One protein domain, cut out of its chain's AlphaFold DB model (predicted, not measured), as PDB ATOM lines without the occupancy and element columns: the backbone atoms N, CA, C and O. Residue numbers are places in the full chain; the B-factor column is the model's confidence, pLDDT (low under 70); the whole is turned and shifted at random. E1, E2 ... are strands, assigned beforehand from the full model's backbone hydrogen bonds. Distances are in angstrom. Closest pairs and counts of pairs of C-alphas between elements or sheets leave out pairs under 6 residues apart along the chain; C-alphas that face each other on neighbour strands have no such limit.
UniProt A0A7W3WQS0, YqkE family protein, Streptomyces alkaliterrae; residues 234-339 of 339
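Overview. This is residues 234 to 339 of the 339 residues of the protein "YqkE family protein" of Streptomyces alkaliterrae (UniProt A0A7W3WQS0). A long two-stranded hairpin, E1 and E2, reaches out like an arm from a body made of one five-stranded sheet that is curled like part of a barrel. The sheet is folded back on itself into two leaves, E4 and E3 facing E7 and E6, with E5 as the hinge; the barrel shape is open. The printed part has 106 residues, no named helix and seven named strands, E1 to E7 in order along the chain; the large sheet runs E4, E3, E5, E7, E6, antiparallel throughout, and the class is all strand. With a radius of gyration of the C-alphas of 15.5 A the whole is only just compact, close to loose, and its elongated outline spans 51 by 32 by 25 A.

Along the chain. Residues 234 to 245 hold no named element. E1, residues 246 to 252, begins at C-alpha 246 at (198.441, 194.525, 160.091) and is 20.4 A long; E2, residues 258 to 265, is 22.1 A long. E3 covers residues 272 to 278, 19.1 A. E4, residues 281 to 291, is the longest strand by residues but measures 18.8 A, and it bends by 105 degrees at residue 288. E5, residues 304 to 313, is 24.6 A long and bends by 63 degrees at residue 309. E6 is residues 323 to 327. E7, residues 332 to 338, is 20.1 A long and ends at C-alpha 338 at (217.559, 185.554, 153.288).

Arrangement. In the strongly twisted sheet, E3 and E4 form a hairpin, with N 286 and O 274 2.8 A apart. E3 and E5 are antiparallel at 110 degrees, with N 273 and O 306 at 2.9 A. E5 and E7 are antiparallel at 150 degrees, with N 312 and O 333 at 2.9 A. E6 and E7 form a hairpin, with N 327 and O 332 at 2.8 A. The edge strands are E4 and E6, whose closest C-alphas, those of Ala 285 and Trp 325, are 7.5 A apart. E1 and E2 form a hairpin at 157 degrees, with N 261 and O 249 at 2.8 A. The closest C-alphas of E2 and E4 are those of Arg 265 and Met 288, 6.2 A apart. E1 is apart from E3, E5 and E7. Residues 234 to 235 pair, antiparallel, with residues 260 to 261 of E2.

Size, cuts and confidence. The C-alphas of Asp 255 and Gly 320, the two farthest apart, are 52.4 A apart. The printed part has no cut and ends at residue 339, the chain's last. The link from E4 to E5, 12 residues, is long. The mean pLDDT of the printed part is 94.5, and residues 316 to 317 are under 70.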
ATOM      1  N   VAL A 234     188.972 195.999 168.637       97.94
ATOM      2  CA  VAL A 234     187.964 194.932 168.574       97.94
ATOM      3  C   VAL A 234     186.671 195.551 168.054       97.94
ATOM      4  O   VAL A 234     186.237 196.577 168.569       97.94
ATOM      5  N   THR A 235     186.084 194.963 167.019       96.81
ATOM      6  CA  THR A 235     184.859 195.449 166.358       96.81
ATOM      7  C   THR A 235     183.964 194.269 165.978       96.81
ATOM      8  O   THR A 235     184.381 193.116 166.064       96.81
ATOM      9  N   LYS A 236     182.715 194.538 165.591       94.00
ATOM     10  CA  LYS A 236     181.758 193.515 165.137       94.00
ATOM     11  C   LYS A 236     181.611 193.470 163.614       94.00
ATOM     12  O   LYS A 236     181.385 192.397 163.059       94.00
ATOM     13  N   PHE A 237     181.765 194.613 162.943       85.50
ATOM     14  CA  PHE A 237     181.428 194.758 161.522       85.50
ATOM     15  C   PHE A 237     182.460 195.537 160.696       85.50
ATOM     16  O   PHE A 237     182.389 195.484 159.471       85.50
ATOM     17  N   ASP A 238     183.417 196.230 161.322       80.88
ATOM     18  CA  ASP A 238     184.338 197.089 160.570       80.88
ATOM     19  C   ASP A 238     185.464 196.313 159.887       80.88
ATOM     20  O   ASP A 238     185.895 195.239 160.323       80.88
ATOM     21  N   THR A 239     186.010 196.935 158.846       88.19
ATOM     22  CA  THR A 239     187.276 196.538 158.246       88.19
ATOM     23  C   THR A 239     188.442 197.020 159.113       88.19
ATOM     24  O   THR A 239     188.482 198.149 159.614       88.19
ATOM     25  N   CYS A 240     189.407 196.132 159.327       95.12
ATOM     26  CA  CYS A 240     190.682 196.499 159.927       95.12
ATOM     27  C   CYS A 240     191.625 197.020 158.849       95.12
ATOM     28  O   CYS A 240     191.550 196.613 157.689       95.12
ATOM     29  N   GLU A 241     192.554 197.875 159.257       93.25
ATOM     30  CA  GLU A 241     193.690 198.236 158.420       93.25
ATOM     31  C   GLU A 241     194.488 196.974 158.062       93.25
ATOM     32  O   GLU A 241     194.682 196.088 158.900       93.25
ATOM     33  N   SER A 242     194.957 196.899 156.821       92.00
ATOM     34  CA  SER A 242     195.771 195.796 156.317       92.00
ATOM     35  C   SER A 242     197.140 196.290 155.846       92.00
ATOM     36  O   SER A 242     197.365 197.488 155.650       92.00
ATOM     37  N   GLY A 243     198.082 195.356 155.708       92.19
ATOM     38  CA  GLY A 243     199.442 195.637 155.243       92.19
ATOM     39  C   GLY A 243     200.388 196.104 156.352       92.19
ATOM     40  O   GLY A 243     199.970 196.464 157.455       92.19
ATOM     41  N   GLY A 244     201.694 196.041 156.077       91.62
ATOM     42  CA  GLY A 244     202.747 196.427 157.025       91.62
ATOM     43  C   GLY A 244     202.687 195.678 158.361       91.62
ATOM     44  O   GLY A 244     202.846 196.279 159.422       91.62
ATOM     45  N   GLY A 245     202.360 194.382 158.329       95.44
ATOM     46  CA  GLY A 245     202.147 193.589 159.541       95.44
ATOM     47  C   GLY A 245     200.818 193.858 160.249       95.44
ATOM     48  O   GLY A 245     200.704 193.565 161.434       95.44
ATOM     49  N   ARG A 246     199.810 194.414 159.569       96.56
ATOM     50  CA  ARG A 246     198.441 194.525 160.091       96.56
ATOM     51  C   ARG A 246     197.493 193.603 159.342       96.56
ATOM     52  O   ARG A 246     197.619 193.418 158.130       96.56
ATOM     53  N   THR A 247     196.548 193.022 160.070       96.19
ATOM     54  CA  THR A 247     195.491 192.174 159.506       96.19
ATOM     55  C   THR A 247     194.303 192.074 160.466       96.19
ATOM     56  O   THR A 247     194.316 192.656 161.553       96.19
ATOM     57  N   SER A 248     193.269 191.328 160.083       96.88
ATOM     58  CA  SER A 248     192.139 191.003 160.948       96.88
ATOM     59  C   SER A 248     192.051 189.511 161.253       96.88
ATOM     60  O   SER A 248     192.388 188.663 160.428       96.88
ATOM     61  N   TRP A 249     191.553 189.180 162.442       97.50
ATOM     62  CA  TRP A 249     191.121 187.832 162.789       97.50
ATOM     63  C   TRP A 249     189.666 187.867 163.228       97.50
ATOM     64  O   TRP A 249     189.341 188.451 164.262       97.50
ATOM     65  N   SER A 250     188.784 187.260 162.435       96.38
ATOM     66  CA  SER A 250     187.358 187.214 162.745       96.38
ATOM     67  C   SER A 250     186.886 185.841 163.198       96.38
ATOM     68  O   SER A 250     187.358 184.820 162.697       96.38
ATOM     69  N   HIS A 251     185.884 185.845 164.069       96.31
ATOM     70  CA  HIS A 251     185.138 184.677 164.517       96.31
ATOM     71  C   HIS A 251     183.644 184.995 164.529       96.31
ATOM     72  O   HIS A 251     183.251 186.124 164.836       96.31
ATOM     73  N   VAL A 252     182.831 184.015 164.145       95.56
ATOM     74  CA  VAL A 252     181.369 184.075 164.240       95.56
ATOM     75  C   VAL A 252     180.982 183.151 165.383       95.56
ATOM     76  O   VAL A 252     181.310 181.966 165.347       95.56
ATOM     77  N   ASN A 253     180.355 183.726 166.400       91.75
ATOM     78  CA  ASN A 253     179.881 183.026 167.584       91.75
ATOM     79  C   ASN A 253     178.675 182.139 167.241       91.75
ATOM     80  O   ASN A 253     178.037 182.310 166.196       91.75
ATOM     81  N   ASP A 254     178.315 181.231 168.148       90.31
ATOM     82  CA  ASP A 254     177.174 180.326 167.956       90.31
ATOM     83  C   ASP A 254     175.822 181.065 167.872       90.31
ATOM     84  O   ASP A 254     174.868 180.554 167.282       90.31
ATOM     85  N   ASP A 255     175.740 182.286 168.412       88.62
ATOM     86  CA  ASP A 255     174.587 183.194 168.306       88.62
ATOM     87  C   ASP A 255     174.583 184.038 167.013       88.62
ATOM     88  O   ASP A 255     173.802 184.981 166.881       88.62
ATOM     89  N   LEU A 256     175.460 183.709 166.057       90.62
ATOM     90  CA  LEU A 256     175.682 184.409 164.786       90.62
ATOM     91  C   LEU A 256     176.252 185.826 164.923       90.62
ATOM     92  O   LEU A 256     176.448 186.512 163.914       90.62
ATOM     93  N   THR A 257     176.577 186.283 166.135       92.31
ATOM     94  CA  THR A 257     177.296 187.543 166.298       92.31
ATOM     95  C   THR A 257     178.745 187.381 165.851       92.31
ATOM     96  O   THR A 257     179.374 186.337 166.021       92.31
ATOM     97  N   ARG A 258     179.304 188.432 165.250       95.25
ATOM     98  CA  ARG A 258     180.681 188.429 164.758       95.25
ATOM     99  C   ARG A 258     181.577 189.248 165.674       95.25
ATOM    100  O   ARG A 258     181.215 190.349 166.082       95.25
ATOM    101  N   THR A 259     182.765 188.723 165.946       97.06
ATOM    102  CA  THR A 259     183.863 189.451 166.588       97.06
ATOM    103  C   THR A 259     185.035 189.518 165.622       97.06
ATOM    104  O   THR A 259     185.451 188.503 165.068       97.06
ATOM    105  N   VAL A 260     185.578 190.711 165.414       97.81
ATOM    106  CA  VAL A 260     186.736 190.978 164.561       97.81
ATOM    107  C   VAL A 260     187.819 191.633 165.408       97.81
ATOM    108  O   VAL A 260     187.613 192.690 166.005       97.81
ATOM    109  N   LEU A 261     188.983 190.993 165.463       98.25
ATOM    110  CA  LEU A 261     190.181 191.509 166.112       98.25
ATOM    111  C   LEU A 261     191.052 192.175 165.047       98.25
ATOM    112  O   LEU A 261     191.480 191.506 164.109       98.25
ATOM    113  N   CYS A 262     191.334 193.467 165.190       98.12
ATOM    114  CA  CYS A 262     192.356 194.137 164.396       98.12
ATOM    115  C   CYS A 262     193.708 193.912 165.060       98.12
ATOM    116  O   CYS A 262     193.894 194.224 166.239       98.12
ATOM    117  N   LEU A 263     194.628 193.318 164.310       97.81
ATOM    118  CA  LEU A 263     195.889 192.803 164.814       97.81
ATOM    119  C   LEU A 263     197.051 193.536 164.163       97.81
ATOM    120  O   LEU A 263     197.039 193.811 162.965       97.81
ATOM    121  N   GLU A 264     198.073 193.787 164.966       97.75
ATOM    122  CA  GLU A 264     199.344 194.351 164.544       97.75
ATOM    123  C   GLU A 264     200.481 193.439 165.005       97.75
ATOM    124  O   GLU A 264     200.584 193.069 166.176       97.75
ATOM    125  N   ARG A 265     201.338 193.052 164.068       97.56
ATOM    126  CA  ARG A 265     202.499 192.198 164.285       97.56
ATOM    127  C   ARG A 265     203.480 192.852 165.257       97.56
ATOM    128  O   ARG A 265     203.789 194.033 165.147       97.56
ATOM    129  N   GLN A 266     203.993 192.065 166.195       97.75
ATOM    130  CA  GLN A 266     205.137 192.437 167.020       97.75
ATOM    131  C   GLN A 266     206.395 191.847 166.374       97.75
ATOM    132  O   GLN A 266     206.592 190.632 166.399       97.75
ATOM    133  N   PHE A 267     207.211 192.701 165.759       97.31
ATOM    134  CA  PHE A 267     208.451 192.299 165.092       97.31
ATOM    135  C   PHE A 267     209.609 192.234 166.085       97.31
ATOM    136  O   PHE A 267     209.720 193.075 166.978       97.31
ATOM    137  N   ARG A 268     210.484 191.237 165.929       97.19
ATOM    138  CA  ARG A 268     211.694 191.072 166.743       97.19
ATOM    139  C   ARG A 268     212.852 190.616 165.865       97.19
ATOM    140  O   ARG A 268     212.658 189.785 164.980       97.19
ATOM    141  N   THR A 269     214.048 191.118 166.152       97.69
ATOM    142  CA  THR A 269     215.281 190.638 165.521       97.69
ATOM    143  C   THR A 269     215.436 189.129 165.714       97.69
ATOM    144  O   THR A 269     215.122 188.590 166.776       97.69
ATOM    145  N   GLY A 270     215.894 188.449 164.667       97.94
ATOM    146  CA  GLY A 270     216.094 187.004 164.609       97.94
ATOM    147  C   GLY A 270     214.851 186.195 164.232       97.94
ATOM    148  O   GLY A 270     214.998 185.028 163.887       97.94
ATOM    149  N   GLN A 271     213.643 186.772 164.253       98.19
ATOM    150  CA  GLN A 271     212.453 186.064 163.768       98.19
ATOM    151  C   GLN A 271     212.459 185.956 162.244       98.19
ATOM    152  O   GLN A 271     212.915 186.875 161.561       98.19
ATOM    153  N   CYS A 272     211.889 184.864 161.732       98.50
ATOM    154  CA  CYS A 272     211.735 184.655 160.301       98.50
ATOM    155  C   CYS A 272     210.286 184.760 159.822       98.50
ATOM    156  O   CYS A 272     209.341 184.450 160.556       98.50
ATOM    157  N   PHE A 273     210.125 185.214 158.582       98.44
ATOM    158  CA  PHE A 273     208.856 185.334 157.863       98.44
ATOM    159  C   PHE A 273     209.037 184.915 156.398       98.44
ATOM    160  O   PHE A 273     210.160 184.745 155.933       98.44
ATOM    161  N   LEU A 274     207.934 184.726 155.676       98.19
ATOM    162  CA  LEU A 274     207.960 184.276 154.282       98.19
ATOM    163  C   LEU A 274     207.880 185.457 153.312       98.19
ATOM    164  O   LEU A 274     207.204 186.447 153.604       98.19
ATOM    165  N   ALA A 275     208.522 185.345 152.152       98.19
ATOM    166  CA  ALA A 275     208.418 186.322 151.071       98.19
ATOM    167  C   ALA A 275     208.341 185.648 149.696       98.19
ATOM    168  O   ALA A 275     208.861 184.549 149.494       98.19
ATOM    169  N   THR A 276     207.684 186.319 148.753       97.88
ATOM    170  CA  THR A 276     207.628 185.900 147.348       97.88
ATOM    171  C   THR A 276     208.778 186.517 146.563       97.88
ATOM    172  O   THR A 276     209.302 187.578 146.926       97.88
ATOM    173  N   ALA A 277     209.127 185.898 145.444       97.44
ATOM    174  CA  ALA A 277     210.085 186.417 144.494       97.44
ATOM    175  C   ALA A 277     209.448 187.404 143.512       97.44
ATOM    176  O   ALA A 277     208.269 187.325 143.159       97.44
ATOM    177  N   LYS A 278     210.270 188.329 143.027       97.31
ATOM    178  CA  LYS A 278     210.079 189.046 141.771       97.31
ATOM    179  C   LYS A 278     211.450 189.187 141.127       97.31
ATOM    180  O   LYS A 278     212.384 189.641 141.781       97.31
ATOM    181  N   ASP A 279     211.580 188.727 139.887       95.69
ATOM    182  CA  ASP A 279     212.845 188.759 139.139       95.69
ATOM    183  C   ASP A 279     214.012 188.089 139.902       95.69
ATOM    184  O   ASP A 279     215.144 188.566 139.915       95.69
ATOM    185  N   GLY A 280     213.714 186.983 140.598       94.75
ATOM    186  CA  GLY A 280     214.692 186.206 141.368       94.75
ATOM    187  C   GLY A 280     215.104 186.810 142.715       94.75
ATOM    188  O   GLY A 280     215.967 186.248 143.380       94.75
ATOM    189  N   SER A 281     214.497 187.923 143.137       96.50
ATOM    190  CA  SER A 281     214.784 188.582 144.418       96.50
ATOM    191  C   SER A 281     213.552 188.635 145.330       96.50
ATOM    192  O   SER A 281     212.432 188.713 144.820       96.50
ATOM    193  N   PRO A 282     213.720 188.636 146.668       97.31
ATOM    194  CA  PRO A 282     212.638 188.901 147.611       97.31
ATOM    195  C   PRO A 282     211.879 190.194 147.280       97.31
ATOM    196  O   PRO A 282     212.487 191.241 147.063       97.31
ATOM    197  N   ASN A 283     210.546 190.118 147.259       95.94
ATOM    198  CA  ASN A 283     209.668 191.235 146.905       95.94
ATOM    199  C   ASN A 283     208.528 191.417 147.920       95.94
ATOM    200  O   ASN A 283     208.619 192.257 148.818       95.94
ATOM    201  N   THR A 284     207.450 190.634 147.821       96.56
ATOM    202  CA  THR A 284     206.288 190.788 148.709       96.56
ATOM    203  C   THR A 284     206.485 189.963 149.974       96.56
ATOM    204  O   THR A 284     206.599 188.743 149.911       96.56
ATOM    205  N   ALA A 285     206.482 190.615 151.137       96.88
ATOM    206  CA  ALA A 285     206.614 189.944 152.426       96.88
ATOM    207  C   ALA A 285     205.259 189.561 153.041       96.88
ATOM    208  O   ALA A 285     204.381 190.403 153.244       96.88
ATOM    209  N   SER A 286     205.139 188.307 153.472       96.94
ATOM    210  CA  SER A 286     204.075 187.823 154.355       96.94
ATOM    211  C   SER A 286     204.422 188.142 155.809       96.94
ATOM    212  O   SER A 286     204.729 187.274 156.627       96.94
ATOM    213  N   LEU A 287     204.381 189.434 156.141       97.25
ATOM    214  CA  LEU A 287     204.834 189.975 157.430       97.25
ATOM    215  C   LEU A 287     204.088 189.404 158.647       97.25
ATOM    216  O   LEU A 287     204.587 189.482 159.767       97.25
ATOM    217  N   MET A 288     202.899 188.829 158.451       97.31
ATOM    218  CA  MET A 288     202.124 188.185 159.517       97.31
ATOM    219  C   MET A 288     202.609 186.782 159.881       97.31
ATOM    220  O   MET A 288     202.190 186.244 160.911       97.31
ATOM    221  N   THR A 289     203.477 186.200 159.059       97.88
ATOM    222  CA  THR A 289     203.957 184.834 159.233       97.88
ATOM    223  C   THR A 289     205.114 184.779 160.230       97.88
ATOM    224  O   THR A 289     205.957 185.679 160.274       97.88
ATOM    225  N   ILE A 290     205.127 183.737 161.063       97.56
ATOM    226  CA  ILE A 290     206.314 183.275 161.798       97.56
ATOM    227  C   ILE A 290     206.720 181.957 161.155       97.56
ATOM    228  O   ILE A 290     205.884 181.064 161.029       97.56
ATOM    229  N   TRP A 291     207.987 181.837 160.779       98.19
ATOM    230  CA  TRP A 291     208.538 180.617 160.203       98.19
ATOM    231  C   TRP A 291     209.817 180.199 160.922       98.19
ATOM    232  O   TRP A 291     210.486 181.031 161.539       98.19
ATOM    233  N   ASP A 292     210.151 178.913 160.849       97.81
ATOM    234  CA  ASP A 292     211.461 178.434 161.285       97.81
ATOM    235  C   ASP A 292     212.515 178.897 160.273       97.81
ATOM    236  O   ASP A 292     212.414 178.609 159.081       97.81
ATOM    237  N   CYS A 293     213.521 179.624 160.755       98.31
ATOM    238  CA  CYS A 293     214.611 180.136 159.932       98.31
ATOM    239  C   CYS A 293     215.414 179.025 159.244       98.31
ATOM    240  O   CYS A 293     215.991 179.272 158.195       98.31
ATOM    241  N   ASN A 294     215.447 177.818 159.819       98.00
ATOM    242  CA  ASN A 294     216.202 176.684 159.280       98.00
ATOM    243  C   ASN A 294     215.330 175.718 158.467       98.00
ATOM    244  O   ASN A 294     215.778 174.623 158.117       98.00
ATOM    245  N   ALA A 295     214.069 176.069 158.202       97.62
ATOM    246  CA  ALA A 295     213.207 175.219 157.399       97.62
ATOM    247  C   ALA A 295     213.764 175.099 155.975       97.62
ATOM    248  O   ALA A 295     214.059 176.085 155.312       97.62
ATOM    249  N   SER A 296     213.844 173.873 155.464       95.62
ATOM    250  CA  SER A 296     214.264 173.609 154.082       95.62
ATOM    251  C   SER A 296     213.127 173.743 153.067       95.62
ATOM    252  O   SER A 296     213.326 173.514 151.875       95.62
ATOM    253  N   LYS A 297     211.913 174.045 153.540       95.81
ATOM    254  CA  LYS A 297     210.700 174.130 152.730       95.81
ATOM    255  C   LYS A 297     209.847 175.309 153.167       95.81
ATOM    256  O   LYS A 297     209.736 175.617 154.356       95.81
ATOM    257  N   VAL A 298     209.191 175.894 152.179       97.19
ATOM    258  CA  VAL A 298     208.153 176.910 152.323       97.19
ATOM    259  C   VAL A 298     206.899 176.444 151.570       97.19
ATOM    260  O   VAL A 298     206.994 175.533 150.740       97.19
ATOM    261  N   PRO A 299     205.710 176.988 151.881       97.12
ATOM    262  CA  PRO A 299     204.526 176.824 151.038       97.12
ATOM    263  C   PRO A 299     204.808 177.245 149.586       97.12
ATOM    264  O   PRO A 299     205.674 178.084 149.348       97.12
ATOM    265  N   ILE A 300     204.086 176.659 148.624       96.06
ATOM    266  CA  ILE A 300     204.372 176.780 147.180       96.06
ATOM    267  C   ILE A 300     204.282 178.219 146.654       96.06
ATOM    268  O   ILE A 300     204.879 178.548 145.637       96.06
ATOM    269  N   GLU A 301     203.521 179.067 147.334       96.44
ATOM    270  CA  GLU A 301     203.306 180.469 146.999       96.44
ATOM    271  C   GLU A 301     204.432 181.405 147.474       96.44
ATOM    272  O   GLU A 301     204.388 182.599 147.179       96.44
ATOM    273  N   TYR A 302     205.424 180.887 148.203       97.94
ATOM    274  CA  TYR A 302     206.582 181.645 148.675       97.94
ATOM    275  C   TYR A 302     207.881 181.052 148.144       97.94
ATOM    276  O   TYR A 302     207.989 179.857 147.887       97.94
ATOM    277  N   ASP A 303     208.900 181.902 148.068       97.94
ATOM    278  CA  ASP A 303     210.204 181.547 147.507       97.94
ATOM    279  C   ASP A 303     211.323 181.677 148.546       97.94
ATOM    280  O   ASP A 303     212.344 180.999 148.455       97.94
ATOM    281  N   PHE A 304     211.129 182.534 149.556       98.25
ATOM    282  CA  PHE A 304     212.165 182.881 150.523       98.25
ATOM    283  C   PHE A 304     211.685 182.802 151.969       98.25
ATOM    284  O   PHE A 304     210.559 183.182 152.305       98.25
ATOM    285  N   ILE A 305     212.610 182.397 152.838       98.56
ATOM    286  CA  ILE A 305     212.546 182.618 154.280       98.56
ATOM    287  C   ILE A 305     213.436 183.824 154.576       98.56
ATOM    288  O   ILE A 305     214.619 183.828 154.249       98.56
ATOM    289  N   MET A 306     212.862 184.853 155.183       98.56
ATOM    290  CA  MET A 306     213.542 186.105 155.499       98.56
ATOM    291  C   MET A 306     213.765 186.198 157.002       98.56
ATOM    292  O   MET A 306     212.803 186.086 157.760       98.56
ATOM    293  N   ARG A 307     214.997 186.458 157.444       98.69
ATOM    294  CA  ARG A 307     215.358 186.674 158.851       98.69
ATOM    295  C   ARG A 307     215.491 188.157 159.156       98.69
ATOM    296  O   ARG A 307     216.333 188.834 158.572       98.69
ATOM    297  N   ILE A 308     214.714 188.642 160.123       98.38
ATOM    298  CA  ILE A 308     214.766 190.035 160.581       98.38
ATOM    299  C   ILE A 308     216.125 190.312 161.227       98.38
ATOM    300  O   ILE A 308     216.476 189.693 162.232       98.38
ATOM    301  N   THR A 309     216.866 191.270 160.685       97.75
ATOM    302  CA  THR A 309     218.171 191.716 161.198       97.75
ATOM    303  C   THR A 309     218.028 192.938 162.102       97.75
ATOM    304  O   THR A 309     218.732 193.051 163.105       97.75
ATOM    305  N   SER A 310     217.056 193.812 161.828       96.50
ATOM    306  CA  SER A 310     216.734 194.953 162.688       96.50
ATOM    307  C   SER A 310     215.290 195.424 162.535       96.50
ATOM    308  O   SER A 310     214.670 195.244 161.487       96.50
ATOM    309  N   VAL A 311     214.776 196.084 163.574       96.00
ATOM    310  CA  VAL A 311     213.470 196.757 163.588       96.00
ATOM    311  C   VAL A 311     213.696 198.211 163.994       96.00
ATOM    312  O   VAL A 311     214.304 198.466 165.032       96.00
ATOM    313  N   GLY A 312     213.223 199.153 163.183       92.75
ATOM    314  CA  GLY A 312     213.382 200.589 163.404       92.75
ATOM    315  C   GLY A 312     212.056 201.343 163.347       92.75
ATOM    316  O   GLY A 312     211.068 200.872 162.782       92.75
ATOM    317  N   SER A 313     212.039 202.537 163.935       86.94
ATOM    318  CA  SER A 313     210.957 203.515 163.781       86.94
ATOM    319  C   SER A 313     211.211 204.428 162.578       86.94
ATOM    320  O   SER A 313     212.361 204.785 162.327       86.94
ATOM    321  N   GLY A 314     210.150 204.877 161.905       77.12
ATOM    322  CA  GLY A 314     210.220 205.763 160.737       77.12
ATOM    323  C   GLY A 314     209.924 205.063 159.407       77.12
ATOM    324  O   GLY A 314     209.525 203.902 159.382       77.12
ATOM    325  N   THR A 315     210.077 205.801 158.309       73.44
ATOM    326  CA  THR A 315     209.956 205.293 156.930       73.44
ATOM    327  C   THR A 315     211.135 204.401 156.564       73.44
ATOM    328  O   THR A 315     212.192 204.582 157.170       73.44
ATOM    329  N   VAL A 316     210.974 203.529 155.548       69.12
ATOM    330  CA  VAL A 316     212.013 202.612 155.024       69.12
ATOM    331  C   VAL A 316     213.426 203.184 155.175       69.12
ATOM    332  O   VAL A 316     213.859 204.034 154.396       69.12
ATOM    333  N   GLY A 317     214.112 202.758 156.238       66.12
ATOM    334  CA  GLY A 317     215.464 203.199 156.568       66.12
ATOM    335  C   GLY A 317     216.514 202.589 155.639       66.12
ATOM    336  O   GLY A 317     216.238 201.687 154.850       66.12
ATOM    337  N   ASN A 318     217.757 203.058 155.761       83.00
ATOM    338  CA  ASN A 318     218.884 202.468 155.047       83.00
ATOM    339  C   ASN A 318     219.229 201.092 155.648       83.00
ATOM    340  O   ASN A 318     219.991 201.006 156.608       83.00
ATOM    341  N   CYS A 319     218.676 200.024 155.073       92.50
ATOM    342  CA  CYS A 319     219.004 198.638 155.425       92.50
ATOM    343  C   CYS A 319     220.355 198.170 154.843       92.50
ATOM    344  O   CYS A 319     220.718 197.000 154.954       92.50
ATOM    345  N   GLY A 320     221.135 199.066 154.227       91.88
ATOM    346  CA  GLY A 320     222.411 198.732 153.609       91.88
ATOM    347  C   GLY A 320     222.224 197.728 152.473       91.88
ATOM    348  O   GLY A 320     221.741 198.085 151.404       91.88
ATOM    349  N   ARG A 321     222.639 196.478 152.708       92.81
ATOM    350  CA  ARG A 321     222.478 195.359 151.761       92.81
ATOM    351  C   ARG A 321     221.256 194.483 152.050       92.81
ATOM    352  O   ARG A 321     220.950 193.616 151.238       92.81
ATOM    353  N   ASP A 322     220.600 194.679 153.190       95.94
ATOM    354  CA  ASP A 322     219.404 193.933 153.561       95.94
ATOM    355  C   ASP A 322     218.173 194.480 152.832       95.94
ATOM    356  O   ASP A 322     218.116 195.639 152.414       95.94
ATOM    357  N   TYR A 323     217.156 193.636 152.725       96.69
ATOM    358  CA  TYR A 323     215.854 194.012 152.198       96.69
ATOM    359  C   TYR A 323     215.044 194.741 153.264       96.69
ATOM    360  O   TYR A 323     215.169 194.455 154.457       96.69
ATOM    361  N   ALA A 324     214.186 195.658 152.828       96.25
ATOM    362  CA  ALA A 324     213.449 196.541 153.714       96.25
ATOM    363  C   ALA A 324     211.941 196.477 153.448       96.25
ATOM    364  O   ALA A 324     211.508 196.499 152.297       96.25
ATOM    365  N   TRP A 325     211.144 196.448 154.517       96.12
ATOM    366  CA  TRP A 325     209.684 196.530 154.425       96.12
ATOM    367  C   TRP A 325     209.122 197.507 155.447       96.12
ATOM    368  O   TRP A 325     209.516 197.499 156.617       96.12
ATOM    369  N   ASP A 326     208.146 198.296 155.009       94.81
ATOM    370  CA  ASP A 326     207.353 199.138 155.892       94.81
ATOM    371  C   ASP A 326     206.480 198.296 156.820       94.81
ATOM    372  O   ASP A 326     205.815 197.337 156.416       94.81
ATOM    373  N   ILE A 327     206.431 198.714 158.078       95.00
ATOM    374  CA  ILE A 327     205.605 198.120 159.123       95.00
ATOM    375  C   ILE A 327     204.769 199.192 159.818       95.00
ATOM    376  O   ILE A 327     204.997 200.394 159.675       95.00
ATOM    377  N   HIS A 328     203.744 198.761 160.556       89.88
ATOM    378  CA  HIS A 328     202.872 199.642 161.346       89.88
ATOM    379  C   HIS A 328     202.188 200.748 160.520       89.88
ATOM    380  O   HIS A 328     201.890 201.824 161.045       89.88
ATOM    381  N   GLY A 329     201.954 200.490 159.227       84.88
ATOM    382  CA  GLY A 329     201.415 201.477 158.290       84.88
ATOM    383  C   GLY A 329     202.402 202.571 157.893       84.88
ATOM    384  O   GLY A 329     201.996 203.722 157.802       84.88
ATOM    385  N   GLY A 330     203.680 202.224 157.712       88.81
ATOM    386  CA  GLY A 330     204.742 203.165 157.325       88.81
ATOM    387  C   GLY A 330     205.341 203.947 158.496       88.81
ATOM    388  O   GLY A 330     206.088 204.898 158.292       88.81
ATOM    389  N   ARG A 331     205.007 203.571 159.738       90.06
ATOM    390  CA  ARG A 331     205.559 204.191 160.956       90.06
ATOM    391  C   ARG A 331     206.828 203.502 161.455       90.06
ATOM    392  O   ARG A 331     207.452 203.984 162.400       90.06
ATOM    393  N   GLY A 332     207.181 202.368 160.865       93.62
ATOM    394  CA  GLY A 332     208.417 201.662 161.149       93.62
ATOM    395  C   GLY A 332     208.911 200.905 159.929       93.62
ATOM    396  O   GLY A 332     208.208 200.771 158.926       93.62
ATOM    397  N   THR A 333     210.097 200.332 160.066       96.00
ATOM    398  CA  THR A 333     210.734 199.510 159.039       96.00
ATOM    399  C   THR A 333     211.348 198.276 159.677       96.00
ATOM    400  O   THR A 333     211.910 198.355 160.772       96.00
ATOM    401  N   ILE A 334     211.282 197.145 158.984       96.75
ATOM    402  CA  ILE A 334     212.180 196.018 159.252       96.75
ATOM    403  C   ILE A 334     213.236 195.919 158.164       96.75
ATOM    404  O   ILE A 334     212.923 196.109 156.989       96.75
ATOM    405  N   CYS A 335     214.453 195.572 158.569       97.62
ATOM    406  CA  CYS A 335     215.482 195.064 157.670       97.62
ATOM    407  C   CYS A 335     215.556 193.544 157.828       97.62
ATOM    408  O   CYS A 335     215.431 193.032 158.950       97.62
ATOM    409  N   ALA A 336     215.722 192.818 156.727       98.12
ATOM    410  CA  ALA A 336     215.882 191.374 156.753       98.12
ATOM    411  C   ALA A 336     216.766 190.859 155.615       98.12
ATOM    412  O   ALA A 336     216.839 191.440 154.533       98.12
ATOM    413  N   THR A 337     217.386 189.713 155.859       98.12
ATOM    414  CA  THR A 337     218.209 188.983 154.890       98.12
ATOM    415  C   THR A 337     217.619 187.598 154.641       98.12
ATOM    416  O   THR A 337     216.807 187.130 155.443       98.12
ATOM    417  N   VAL A 338     217.973 186.947 153.532       97.62
ATOM    418  CA  VAL A 338     217.559 185.554 153.288       97.62
ATOM    419  C   VAL A 338     218.208 184.672 154.364       97.62
ATOM    420  O   VAL A 338     219.389 184.852 154.667       97.62
ATOM    421  N   ALA A 339     217.401 183.830 155.014       94.81
ATOM    422  CA  ALA A 339     217.763 183.110 156.239       94.81
ATOM    423  C   ALA A 339     218.827 182.026 156.038       94.81
ATOM    424  O   ALA A 339     218.788 181.347 154.986       94.81
TER     425      ALA A 339